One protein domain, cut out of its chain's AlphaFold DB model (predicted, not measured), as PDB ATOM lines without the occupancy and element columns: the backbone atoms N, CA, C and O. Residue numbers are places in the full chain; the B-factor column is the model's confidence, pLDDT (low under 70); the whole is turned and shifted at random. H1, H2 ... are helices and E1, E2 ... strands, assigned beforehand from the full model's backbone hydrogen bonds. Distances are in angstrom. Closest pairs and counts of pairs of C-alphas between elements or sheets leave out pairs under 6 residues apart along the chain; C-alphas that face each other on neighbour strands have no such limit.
ATOM      1  N   PHE A  27     265.537 138.076 292.277       61.03
ATOM      2  CA  PHE A  27     266.619 139.029 292.083       61.03
ATOM      3  C   PHE A  27     266.013 140.435 292.070       61.03
ATOM      4  O   PHE A  27     265.160 140.765 291.243       61.03
ATOM      5  N   GLN A  28     266.401 141.254 293.048       71.06
ATOM      6  CA  GLN A  28     266.041 142.664 293.047       71.06
ATOM      7  C   GLN A  28     266.817 143.323 291.907       71.06
ATOM      8  O   GLN A  28     268.043 143.312 291.902       71.06
ATOM      9  N   HIS A  29     266.097 143.871 290.930       83.06
ATOM     10  CA  HIS A  29     266.704 144.548 289.780       83.06
ATOM     11  C   HIS A  29     267.000 146.025 290.054       83.06
ATOM     12  O   HIS A  29     267.675 146.661 289.252       83.06
ATOM     13  N   LEU A  30     266.533 146.550 291.189       88.38
ATOM     14  CA  LEU A  30     266.910 147.841 291.745       88.38
ATOM     15  C   LEU A  30     267.498 147.631 293.139       88.38
ATOM     16  O   LEU A  30     266.829 147.102 294.027       88.38
ATOM     17  N   VAL A  31     268.714 148.118 293.339       90.38
ATOM     18  CA  VAL A  31     269.420 148.129 294.617       90.38
ATOM     19  C   VAL A  31     269.697 149.579 294.990       90.38
ATOM     20  O   VAL A  31     270.242 150.340 294.200       90.38
ATOM     21  N   ILE A  32     269.315 149.979 296.203       91.50
ATOM     22  CA  ILE A  32     269.702 151.278 296.768       91.50
ATOM     23  C   ILE A  32     270.909 151.043 297.670       91.50
ATOM     24  O   ILE A  32     270.768 150.479 298.761       91.50
ATOM     25  N   VAL A  33     272.087 151.458 297.215       89.44
ATOM     26  CA  VAL A  33     273.333 151.271 297.958       89.44
ATOM     27  C   VAL A  33     273.360 152.220 299.148       89.44
ATOM     28  O   VAL A  33     272.942 153.376 299.049       89.44
ATOM     29  N   SER A  34     273.789 151.697 300.299       87.38
ATOM     30  CA  SER A  34     273.828 152.431 301.568       87.38
ATOM     31  C   SER A  34     272.508 153.133 301.900       87.38
ATOM     32  O   SER A  34     272.484 154.262 302.367       87.38
ATOM     33  N   LYS A  35     271.370 152.456 301.669       85.50
ATOM     34  CA  LYS A  35     270.005 153.005 301.820       85.50
ATOM     35  C   LYS A  35     269.755 153.797 303.116       85.50
ATOM     36  O   LYS A  35     268.915 154.690 303.117       85.50
ATOM     37  N   ARG A  36     270.442 153.457 304.213       85.00
ATOM     38  CA  ARG A  36     270.332 154.141 305.516       85.00
ATOM     39  C   ARG A  36     270.856 155.579 305.487       85.00
ATOM     40  O   ARG A  36     270.350 156.403 306.238       85.00
ATOM     41  N   ASP A  37     271.793 155.863 304.591       83.56
ATOM     42  CA  ASP A  37     272.469 157.157 304.469       83.56
ATOM     43  C   ASP A  37     271.720 158.103 303.516       83.56
ATOM     44  O   ASP A  37     272.054 159.279 303.376       83.56
ATOM     45  N   TRP A  38     270.659 157.613 302.867       90.31
ATOM     46  CA  TRP A  38     269.825 158.430 302.000       90.31
ATOM     47  C   TRP A  38     268.895 159.330 302.809       90.31
ATOM     48  O   TRP A  38     268.150 158.882 303.684       90.31
ATOM     49  N   GLN A  39     268.835 160.604 302.423       90.31
ATOM     50  CA  GLN A  39     267.819 161.517 302.941       90.31
ATOM     51  C   GLN A  39     266.410 161.025 302.554       90.31
ATOM     52  O   GLN A  39     266.163 160.643 301.406       90.31
ATOM     53  N   LYS A  40     265.477 161.024 303.518       92.19
ATOM     54  CA  LYS A  40     264.156 160.365 303.404       92.19
ATOM     55  C   LYS A  40     263.343 160.811 302.188       92.19
ATOM     56  O   LYS A  40     262.694 159.992 301.541       92.19
ATOM     57  N   ASP A  41     263.346 162.101 301.892       93.75
ATOM     58  CA  ASP A  41     262.605 162.692 300.782       93.75
ATOM     59  C   ASP A  41     263.229 162.370 299.419       93.75
ATOM     60  O   ASP A  41     262.493 162.045 298.487       93.75
ATOM     61  N   ILE A  42     264.561 162.352 299.317       94.25
ATOM     62  CA  ILE A  42     265.275 161.887 298.117       94.25
ATOM     63  C   ILE A  42     264.991 160.403 297.876       94.25
ATOM     64  O   ILE A  42     264.612 160.019 296.770       94.25
ATOM     65  N   LEU A  43     265.102 159.571 298.917       94.94
ATOM     66  CA  LEU A  43     264.810 158.140 298.826       94.94
ATOM     67  C   LEU A  43     263.364 157.897 298.378       94.94
ATOM     68  O   LEU A  43     263.113 157.086 297.486       94.94
ATOM     69  N   LYS A  44     262.406 158.631 298.956       95.56
ATOM     70  CA  LYS A  44     261.000 158.564 298.546       95.56
ATOM     71  C   LYS A  44     260.835 158.976 297.083       95.56
ATOM     72  O   LYS A  44     260.133 158.280 296.354       95.56
ATOM     73  N   ALA A  45     261.477 160.059 296.644       96.06
ATOM     74  CA  ALA A  45     261.405 160.516 295.259       96.06
ATOM     75  C   ALA A  45     261.959 159.471 294.280       96.06
ATOM     76  O   ALA A  45     261.326 159.216 293.259       96.06
ATOM     77  N   VAL A  46     263.083 158.830 294.608       95.69
ATOM     78  CA  VAL A  46     263.693 157.764 293.801       95.69
ATOM     79  C   VAL A  46     262.792 156.534 293.709       95.69
ATOM     80  O   VAL A  46     262.491 156.087 292.605       95.69
ATOM     81  N   LEU A  47     262.301 156.026 294.844       93.50
ATOM     82  CA  LEU A  47     261.481 154.808 294.885       93.50
ATOM     83  C   LEU A  47     260.147 154.946 294.133       93.50
ATOM     84  O   LEU A  47     259.610 153.950 293.660       93.50
ATOM     85  N   HIS A  48     259.621 156.167 294.000       95.69
ATOM     86  CA  HIS A  48     258.368 156.442 293.286       95.69
ATOM     87  C   HIS A  48     258.586 157.032 291.882       95.69
ATOM     88  O   HIS A  48     257.623 157.431 291.218       95.69
ATOM     89  N   ASN A  49     259.830 157.108 291.398       97.00
ATOM     90  CA  ASN A  49     260.125 157.682 290.091       97.00
ATOM     91  C   ASN A  49     259.808 156.685 288.964       97.00
ATOM     92  O   ASN A  49     260.501 155.686 288.765       97.00
ATOM     93  N   ARG A  50     258.769 156.989 288.173       97.25
ATOM     94  CA  ARG A  50     258.337 156.144 287.045       97.25
ATOM     95  C   ARG A  50     259.408 155.983 285.964       97.25
ATOM     96  O   ARG A  50     259.460 154.938 285.324       97.25
ATOM     97  N   GLU A  51     260.252 156.987 285.749       98.19
ATOM     98  CA  GLU A  51     261.320 156.926 284.748       98.19
ATOM     99  C   GLU A  51     262.485 156.056 285.240       98.19
ATOM    100  O   GLU A  51     262.975 155.227 284.479       98.19
ATOM    101  N   LEU A  52     262.858 156.115 286.524       96.75
ATOM    102  CA  LEU A  52     263.813 155.146 287.085       96.75
ATOM    103  C   LEU A  52     263.276 153.713 287.001       96.75
ATOM    104  O   LEU A  52     264.029 152.808 286.655       96.75
ATOM    105  N   LYS A  53     261.966 153.505 287.200       95.69
ATOM    106  CA  LYS A  53     261.355 152.180 287.013       95.69
ATOM    107  C   LYS A  53     261.430 151.689 285.564       95.69
ATOM    108  O   LYS A  53     261.657 150.505 285.322       95.69
ATOM    109  N   LYS A  54     261.258 152.579 284.581       97.31
ATOM    110  CA  LYS A  54     261.466 152.238 283.163       97.31
ATOM    111  C   LYS A  54     262.913 151.834 282.897       97.31
ATOM    112  O   LYS A  54     263.136 150.858 282.185       97.31
ATOM    113  N   PHE A  55     263.871 152.553 283.480       96.31
ATOM    114  CA  PHE A  55     265.287 152.241 283.325       96.31
ATOM    115  C   PHE A  55     265.664 150.900 283.976       96.31
ATOM    116  O   PHE A  55     266.289 150.066 283.328       96.31
ATOM    117  N   GLU A  56     265.180 150.630 285.192       95.19
ATOM    118  CA  GLU A  56     265.305 149.321 285.852       95.19
ATOM    119  C   GLU A  56     264.758 148.191 284.964       95.19
ATOM    120  O   GLU A  56     265.418 147.177 284.759       95.19
ATOM    121  N   ASN A  57     263.568 148.370 284.377       94.81
ATOM    122  CA  ASN A  57     262.961 147.364 283.501       94.81
ATOM    123  C   ASN A  57     263.764 147.131 282.212       94.81
ATOM    124  O   ASN A  57     263.809 146.004 281.719       94.81
ATOM    125  N   TYR A  58     264.378 148.177 281.652       95.31
ATOM    126  CA  TYR A  58     265.281 148.052 280.509       95.31
ATOM    127  C   TYR A  58     266.512 147.206 280.866       95.31
ATOM    128  O   TYR A  58     266.826 146.258 280.149       95.31
ATOM    129  N   LEU A  59     267.149 147.480 282.010       93.31
ATOM    130  CA  LEU A  59     268.306 146.717 282.490       93.31
ATOM    131  C   LEU A  59     267.940 145.275 282.858       93.31
ATOM    132  O   LEU A  59     268.674 144.350 282.522       93.31
ATOM    133  N   LYS A  60     266.758 145.057 283.446       90.75
ATOM    134  CA  LYS A  60     266.233 143.720 283.749       90.75
ATOM    135  C   LYS A  60     266.151 142.831 282.506       90.75
ATOM    136  O   LYS A  60     266.527 141.665 282.576       90.75
ATOM    137  N   LYS A  61     265.683 143.367 281.371       90.81
ATOM    138  CA  LYS A  61     265.633 142.632 280.090       90.81
ATOM    139  C   LYS A  61     267.020 142.245 279.568       90.81
ATOM    140  O   LYS A  61     267.124 141.342 278.753       90.81
ATOM    141  N   ARG A  62     268.061 142.924 280.051       89.00
ATOM    142  CA  ARG A  62     269.474 142.690 279.743       89.00
ATOM    143  C   ARG A  62     270.197 141.962 280.883       89.00
ATOM    144  O   ARG A  62     271.404 142.090 281.015       89.00
ATOM    145  N   HIS A  63     269.453 141.268 281.752       88.00
ATOM    146  CA  HIS A  63     269.988 140.523 282.900       88.00
ATOM    147  C   HIS A  63     270.901 141.351 283.819       88.00
ATOM    148  O   HIS A  63     271.812 140.838 284.463       88.00
ATOM    149  N   SER A  64     270.628 142.652 283.899       89.00
ATOM    150  CA  SER A  64     271.430 143.620 284.629       89.00
ATOM    151  C   SER A  64     270.658 144.181 285.825       89.00
ATOM    152  O   SER A  64     269.424 144.266 285.815       89.00
ATOM    153  N   VAL A  65     271.397 144.531 286.876       90.31
ATOM    154  CA  VAL A  65     270.882 145.146 288.105       90.31
ATOM    155  C   VAL A  65     271.215 146.632 288.075       90.31
ATOM    156  O   VAL A  65     272.316 147.012 287.687       90.31
ATOM    157  N   LEU A  66     270.260 147.467 288.478       94.06
ATOM    158  CA  LEU A  66     270.446 148.896 288.680       94.06
ATOM    159  C   LEU A  66     270.819 149.166 290.139       94.06
ATOM    160  O   LEU A  66     269.970 149.066 291.022       94.06
ATOM    161  N   GLU A  67     272.061 149.549 290.396       94.94
ATOM    162  CA  GLU A  67     272.537 149.985 291.710       94.94
ATOM    163  C   GLU A  67     272.531 151.513 291.754       94.94
ATOM    164  O   GLU A  67     273.218 152.152 290.968       94.94
ATOM    165  N   LEU A  68     271.738 152.124 292.633       96.38
ATOM    166  CA  LEU A  68     271.703 153.576 292.818       96.38
ATOM    167  C   LEU A  68     272.554 153.995 294.012       96.38
ATOM    168  O   LEU A  68     272.423 153.434 295.103       96.38
ATOM    169  N   HIS A  69     273.336 155.051 293.815       94.69
ATOM    170  CA  HIS A  69     274.213 155.643 294.817       94.69
ATOM    171  C   HIS A  69     273.851 157.114 295.033       94.69
ATOM    172  O   HIS A  69     273.532 157.831 294.082       94.69
ATOM    173  N   LEU A  70     273.901 157.560 296.289       93.00
ATOM    174  CA  LEU A  70     273.797 158.967 296.661       93.00
ATOM    175  C   LEU A  70     275.151 159.401 297.212       93.00
ATOM    176  O   LEU A  70     275.603 158.855 298.216       93.00
ATOM    177  N   SER A  71     275.762 160.390 296.572       89.88
ATOM    178  CA  SER A  71     277.064 160.918 296.985       89.88
ATOM    179  C   SER A  71     276.922 162.359 297.449       89.88
ATOM    180  O   SER A  71     276.231 163.155 296.808       89.88
ATOM    181  N   SER A  72     277.588 162.679 298.557       86.50
ATOM    182  CA  SER A  72     277.772 164.045 299.049       86.50
ATOM    183  C   SER A  72     279.122 164.563 298.580       86.50
ATOM    184  O   SER A  72     280.119 163.856 298.708       86.50
ATOM    185  N   HIS A  73     279.150 165.780 298.038       81.00
ATOM    186  CA  HIS A  73     280.360 166.381 297.459       81.00
ATOM    187  C   HIS A  73     280.938 167.517 298.295       81.00
ATOM    188  O   HIS A  73     281.915 168.143 297.891       81.00
ATOM    189  N   ASP A  74     280.351 167.793 299.455       72.50
ATOM    190  CA  ASP A  74     280.853 168.828 300.347       72.50
ATOM    191  C   ASP A  74     281.971 168.267 301.228       72.50
ATOM    192  O   ASP A  74     281.791 167.297 301.965       72.50
ATOM    193  N   TRP A  75     283.144 168.891 301.130       58.41
ATOM    194  CA  TRP A  75     284.362 168.483 301.831       58.41
ATOM    195  C   TRP A  75     284.457 169.050 303.258       58.41
ATOM    196  O   TRP A  75     285.380 168.706 303.995       58.41
ATOM    197  N   THR A  76     283.516 169.902 303.678       54.25
ATOM    198  CA  THR A  76     283.557 170.602 304.969       54.25
ATOM    199  C   THR A  76     282.327 170.295 305.823       54.25
ATOM    200  O   THR A  76     281.186 170.352 305.373       54.25
ATOM    201  N   ARG A  77     282.565 169.983 307.105       51.28
ATOM    202  CA  ARG A  77     281.524 169.644 308.098       51.28
ATOM    203  C   ARG A  77     280.568 170.804 308.425       51.28
ATOM    204  O   ARG A  77     279.524 170.558 309.019       51.28
ATOM    205  N   GLU A  78     280.922 172.035 308.063       52.81
ATOM    206  CA  GLU A  78     280.199 173.254 308.458       52.81
ATOM    207  C   GLU A  78     279.141 173.714 307.445       52.81
ATOM    208  O   GLU A  78     278.191 174.397 307.819       52.81
ATOM    209  N   SER A  79     279.237 173.305 306.177       48.56
ATOM    210  CA  SER A  79     278.223 173.610 305.167       48.56
ATOM    211  C   SER A  79     277.338 172.386 304.968       48.56
ATOM    212  O   SER A  79     277.671 171.493 304.191       48.56
ATOM    213  N   GLY A  80     276.252 172.299 305.736       52.91
ATOM    214  CA  GLY A  80     275.354 171.145 305.718       52.91
ATOM    215  C   GLY A  80     274.958 170.731 304.298       52.91
ATOM    216  O   GLY A  80     274.388 171.542 303.596       52.91
ATOM    217  N   TYR A  81     275.262 169.487 303.903       56.22
ATOM    218  CA  TYR A  81     274.863 168.799 302.656       56.22
ATOM    219  C   TYR A  81     274.351 169.715 301.524       56.22
ATOM    220  O   TYR A  81     273.179 169.653 301.136       56.22
ATOM    221  N   ASN A  82     275.215 170.582 301.012       71.31
ATOM    222  CA  ASN A  82     274.878 171.571 300.007       71.31
ATOM    223  C   ASN A  82     274.849 170.992 298.598       71.31
ATOM    224  O   ASN A  82     274.062 171.488 297.802       71.31
ATOM    225  N   ASN A  83     275.630 169.958 298.272       87.44
ATOM    226  CA  ASN A  83     275.637 169.367 296.935       87.44
ATOM    227  C   ASN A  83     275.626 167.836 296.953       87.44
ATOM    228  O   ASN A  83     276.519 167.168 297.476       87.44
ATOM    229  N   LEU A  84     274.607 167.277 296.302       90.69
ATOM    230  CA  LEU A  84     274.360 165.845 296.203       90.69
ATOM    231  C   LEU A  84     274.312 165.419 294.735       90.69
ATOM    232  O   LEU A  84     273.804 166.155 293.887       90.69
ATOM    233  N   SER A  85     274.771 164.208 294.435       93.69
ATOM    234  CA  SER A  85     274.571 163.568 293.130       93.69
ATOM    235  C   SER A  85     273.891 162.217 293.279       93.69
ATOM    236  O   SER A  85     274.096 161.523 294.274       93.69
ATOM    237  N   ILE A  86     273.154 161.810 292.246       95.75
ATOM    238  CA  ILE A  86     272.686 160.430 292.106       95.75
ATOM    239  C   ILE A  86     273.419 159.821 290.922       95.75
ATOM    240  O   ILE A  86     273.235 160.258 289.783       95.75
ATOM    241  N   THR A  87     274.227 158.808 291.193       96.25
ATOM    242  CA  THR A  87     274.849 157.972 290.166       96.25
ATOM    243  C   THR A  87     274.233 156.584 290.204       96.25
ATOM    244  O   THR A  87     273.480 156.228 291.122       96.25
ATOM    245  N   CYS A  88     274.498 155.809 289.165       94.62
ATOM    246  CA  CYS A  88     274.153 154.410 289.146       94.62
ATOM    247  C   CYS A  88     275.288 153.555 288.613       94.62
ATOM    248  O   CYS A  88     275.982 153.964 287.686       94.62
ATOM    249  N   THR A  89     275.387 152.341 289.134       94.31
ATOM    250  CA  THR A  89     276.194 151.273 288.559       94.31
ATOM    251  C   THR A  89     275.269 150.204 287.992       94.31
ATOM    252  O   THR A  89     274.246 149.863 288.587       94.31
ATOM    253  N   TYR A  90     275.595 149.694 286.811       92.81
ATOM    254  CA  TYR A  90     274.878 148.588 286.181       92.81
ATOM    255  C   TYR A  90     275.860 147.633 285.501       92.81
ATOM    256  O   TYR A  90     277.061 147.870 285.479       92.81
ATOM    257  N   ASP A  91     275.349 146.533 284.953       87.12
ATOM    258  CA  ASP A  91     276.105 145.587 284.118       87.12
ATOM    259  C   ASP A  91     277.261 144.874 284.841       87.12
ATOM    260  O   ASP A  91     278.279 144.508 284.255       87.12
ATOM    261  N   ARG A  92     277.071 144.594 286.138       81.25
ATOM    262  CA  ARG A  92     278.029 143.791 286.914       81.25
ATOM    263  C   ARG A  92     278.202 142.352 286.420       81.25
ATOM    264  O   ARG A  92     279.147 141.680 286.820       81.25
ATOM    265  N   HIS A  93     277.290 141.873 285.572       81.62
ATOM    266  CA  HIS A  93     277.379 140.538 284.988       81.62
ATOM    267  C   HIS A  93     278.436 140.463 283.878       81.62
ATOM    268  O   HIS A  93     279.123 139.451 283.784       81.62
ATOM    269  N   SER A  94     278.592 141.522 283.074       80.12
ATOM    270  CA  SER A  94     279.607 141.585 282.013       80.12
ATOM    271  C   SER A  94     280.935 142.145 282.516       80.12
ATOM    272  O   SER A  94     282.000 141.725 282.069       80.12
ATOM    273  N   LYS A  95     280.889 143.107 283.446       82.19
ATOM    274  CA  LYS A  95     282.070 143.764 284.018       82.19
ATOM    275  C   LYS A  95     281.953 143.769 285.529       82.19
ATOM    276  O   LYS A  95     281.066 144.428 286.043       82.19
ATOM    277  N   ILE A  96     282.859 143.110 286.250       82.38
ATOM    278  CA  ILE A  96     282.778 142.979 287.721       82.38
ATOM    279  C   ILE A  96     282.614 144.348 288.413       82.38
ATOM    280  O   ILE A  96     281.790 144.502 289.317       82.38
ATOM    281  N   GLU A  97     283.352 145.361 287.951       84.38
ATOM    282  CA  GLU A  97     283.287 146.738 288.466       84.38
ATOM    283  C   GLU A  97     281.967 147.452 288.135       84.38
ATOM    284  O   GLU A  97     281.561 148.365 288.855       84.38
ATOM    285  N   GLY A  98     281.252 146.972 287.119       89.12
ATOM    286  CA  GLY A  98     280.071 147.587 286.541       89.12
ATOM    287  C   GLY A  98     280.403 148.801 285.674       89.12
ATOM    288  O   GLY A  98     281.550 149.219 285.529       89.12
ATOM    289  N   LEU A  99     279.368 149.361 285.064       91.00
ATOM    290  CA  LEU A  99     279.414 150.611 284.322       91.00
ATOM    291  C   LEU A  99     278.725 151.695 285.141       91.00
ATOM    292  O   LEU A  99     277.570 151.532 285.536       91.00
ATOM    293  N   GLU A 100     279.430 152.796 285.385       93.19
ATOM    294  CA  GLU A 100     278.888 153.936 286.115       93.19
ATOM    295  C   GLU A 100     278.250 154.962 285.168       93.19
ATOM    296  O   GLU A 100     278.798 155.309 284.122       93.19
ATOM    297  N   GLU A 101     277.087 155.477 285.557       93.69
ATOM    298  CA  GLU A 101     276.411 156.590 284.901       93.69
ATOM    299  C   GLU A 101     275.933 157.619 285.917       93.69
ATOM    300  O   GLU A 101     275.438 157.298 286.998       93.69
ATOM    301  N   VAL A 102     275.983 158.885 285.520       94.06
ATOM    302  CA  VAL A 102     275.397 159.973 286.301       94.06
ATOM    303  C   VAL A 102     273.919 160.097 285.928       94.06
ATOM    304  O   VAL A 102     273.577 160.417 284.787       94.06
ATOM    305  N   ILE A 103     273.031 159.876 286.902       95.06
ATOM    306  CA  ILE A 103     271.592 160.138 286.754       95.06
ATOM    307  C   ILE A 103     271.332 161.629 286.957       95.06
ATOM    308  O   ILE A 103     270.709 162.271 286.113       95.06
ATOM    309  N   ILE A 104     271.829 162.178 288.068       95.12
ATOM    310  CA  ILE A 104     271.746 163.597 288.417       95.12
ATOM    311  C   ILE A 104     273.140 164.060 288.856       95.12
ATOM    312  O   ILE A 104     273.680 163.480 289.803       95.12
ATOM    313  N   PRO A 105     273.729 165.084 288.209       93.12
ATOM    314  CA  PRO A 105     275.029 165.612 288.610       93.12
ATOM    315  C   PRO A 105     274.955 166.294 289.978       93.12
ATOM    316  O   PRO A 105     273.868 166.621 290.459       93.12
ATOM    317  N   SER A 106     276.127 166.532 290.570       92.88
ATOM    318  CA  SER A 106     276.269 167.224 291.854       92.88
ATOM    319  C   SER A 106     275.539 168.569 291.842       92.88
ATOM    320  O   SER A 106     275.799 169.430 290.998       92.88
ATOM    321  N   THR A 107     274.552 168.719 292.721       91.88
ATOM    322  CA  THR A 107     273.675 169.889 292.749       91.88
ATOM    323  C   THR A 107     272.981 170.035 294.106       91.88
ATOM    324  O   THR A 107     272.845 169.037 294.824       91.88
ATOM    325  N   PRO A 108     272.464 171.230 294.456       91.69
ATOM    326  CA  PRO A 108     271.708 171.392 295.685       91.69
ATOM    327  C   PRO A 108     270.480 170.509 295.750       91.69
ATOM    328  O   PRO A 108     269.811 170.278 294.743       91.69
ATOM    329  N   LYS A 109     270.152 170.048 296.956       90.88
ATOM    330  CA  LYS A 109     269.057 169.108 297.217       90.88
ATOM    331  C   LYS A 109     267.751 169.460 296.495       90.88
ATOM    332  O   LYS A 109     267.141 168.605 295.855       90.88
ATOM    333  N   GLU A 110     267.320 170.714 296.573       91.56
ATOM    334  CA  GLU A 110     266.087 171.174 295.920       91.56
ATOM    335  C   GLU A 110     266.159 171.021 294.397       91.56
ATOM    336  O   GLU A 110     265.222 170.550 293.744       91.56
ATOM    337  N   ARG A 111     267.316 171.360 293.821       93.62
ATOM    338  CA  ARG A 111     267.587 171.208 292.394       93.62
ATOM    339  C   ARG A 111     267.700 169.739 292.002       93.62
ATOM    340  O   ARG A 111     267.188 169.375 290.949       93.62
ATOM    341  N   LEU A 112     268.261 168.887 292.857       94.69
ATOM    342  CA  LEU A 112     268.308 167.436 292.669       94.69
ATOM    343  C   LEU A 112     266.894 166.863 292.571       94.69
ATOM    344  O   LEU A 112     266.584 166.157 291.612       94.69
ATOM    345  N   LEU A 113     266.011 167.208 293.512       95.25
ATOM    346  CA  LEU A 113     264.614 166.763 293.503       95.25
ATOM    347  C   LEU A 113     263.869 167.250 292.253       95.25
ATOM    348  O   LEU A 113     263.095 166.501 291.652       95.25
ATOM    349  N   ASN A 114     264.122 168.483 291.812       96.00
ATOM    350  CA  ASN A 114     263.554 169.006 290.570       96.00
ATOM    351  C   ASN A 114     264.116 168.310 289.322       96.00
ATOM    352  O   ASN A 114     263.360 168.008 288.397       96.00
ATOM    353  N   ASN A 115     265.410 168.001 289.302       96.31
ATOM    354  CA  ASN A 115     266.040 167.260 288.213       96.31
ATOM    355  C   ASN A 115     265.515 165.818 288.154       96.31
ATOM    356  O   ASN A 115     265.241 165.331 287.062       96.31
ATOM    357  N   LEU A 116     265.252 165.169 289.294       95.94
ATOM    358  CA  LEU A 116     264.605 163.851 289.340       95.94
ATOM    359  C   LEU A 116     263.218 163.851 288.680       95.94
ATOM    360  O   LEU A 116     262.868 162.892 287.997       95.94
ATOM    361  N   LYS A 117     262.428 164.923 288.832       95.38
ATOM    362  CA  LYS A 117     261.126 165.062 288.141       95.38
ATOM    363  C   LYS A 117     261.288 165.197 286.619       95.38
ATOM    364  O   LYS A 117     260.425 164.764 285.847       95.38
ATOM    365  N   LYS A 118     262.386 165.820 286.187       96.06
ATOM    366  CA  LYS A 118     262.722 166.055 284.776       96.06
ATOM    367  C   LYS A 118     263.478 164.894 284.133       96.06
ATOM    368  O   LYS A 118     263.514 164.836 282.910       96.06
ATOM    369  N   PHE A 119     264.033 163.977 284.924       96.75
ATOM    370  CA  PHE A 119     264.728 162.789 284.441       96.75
ATOM    371  C   PHE A 119     263.849 162.007 283.459       96.75
ATOM    372  O   PHE A 119     262.635 161.879 283.653       96.75
TER     373      PHE A 119
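What this domain is: This is residues 27 to 119 of the 163 residues of an uncharacterized protein of Candidatus Gastranaerophilales bacterium HUM_7 (UniProt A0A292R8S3). A twisted sheet of four strands forms one layer, and three helices, H1, H2 and H3, cover one of its faces, leaving the other bare. The E2 and E3 hairpin has a long loop whose residues 75 to 80 stick out at one end. The printed part has 93 residues, with E1, H1, H2, E2, E3, E4 and H3 following in that order; the mixed sheet runs E1, E2, E3, E4, and the class is mixed, helices and strands. The whole is compact, with a radius of gyration of the C-alphas of 13.5 A, and elongated, spanning 42 by 27 by 21 A.

How they stand to each other: Look first at edge strand E1, residues 30 to 32, parallel to E2, residues 66 to 72; N 31 and O 66 are within hydrogen-bond range at 2.8 A. Between them come H1, residues 40 to 47, and H2, residues 50 to 61, making a strand-helix-strand unit, two parallel neighbour strands joined through helices, with a left-handed crossover. H1 and H2 are close but not clearly touching: the C-alphas of Val 46 and Leu 52 are 7.2 A apart. H2 is on the sheet at a height of 9.6 A, and its closest C-alphas to E2 are those of Glu 56 and Leu 66, 5.9 A apart. E2, E3, residues 84 to 90, and E4, residues 99 to 107, form a meander, each strand the antiparallel neighbour of the one before; N 69 and O 87 are 2.9 A apart, N 88 and O 101 2.8 A. E4 bends by 59 degrees at residue 103. H3, residues 109 to 118, is on the same face as H2, at a height of 8.8 A. H3 touches H1 at a shallow tilt of 17 degrees, the same way, closest at the C-alphas of Ile 42 and Leu 113, 6.7 A. In H1, H2 and H3 every O i to N i+4 pair is within hydrogen-bond range.

Where its parts are: Find C-alpha 30 at (266.910, 147.841, 291.745), where E1 begins its 6.7 A. H1 is 10.5 A long, and H2 runs 16.9 A from C-alpha 50 at (258.337, 156.144, 287.045). E2, E3 and E4 measure 19.8 A, 20.0 A and 21.8 A. H3 runs 14.3 A to C-alpha 118 at (262.722, 166.055, 284.776).

The domain as a whole: The C-alphas farthest apart are those of Lys 61 and Glu 78, 44.2 A. The printed part has no cut, and the link from E2 to E3 is long, with 11 residues. Mean pLDDT of the printed part is 88.0; look for values under 70 at residue 27 and residues 75 to 81.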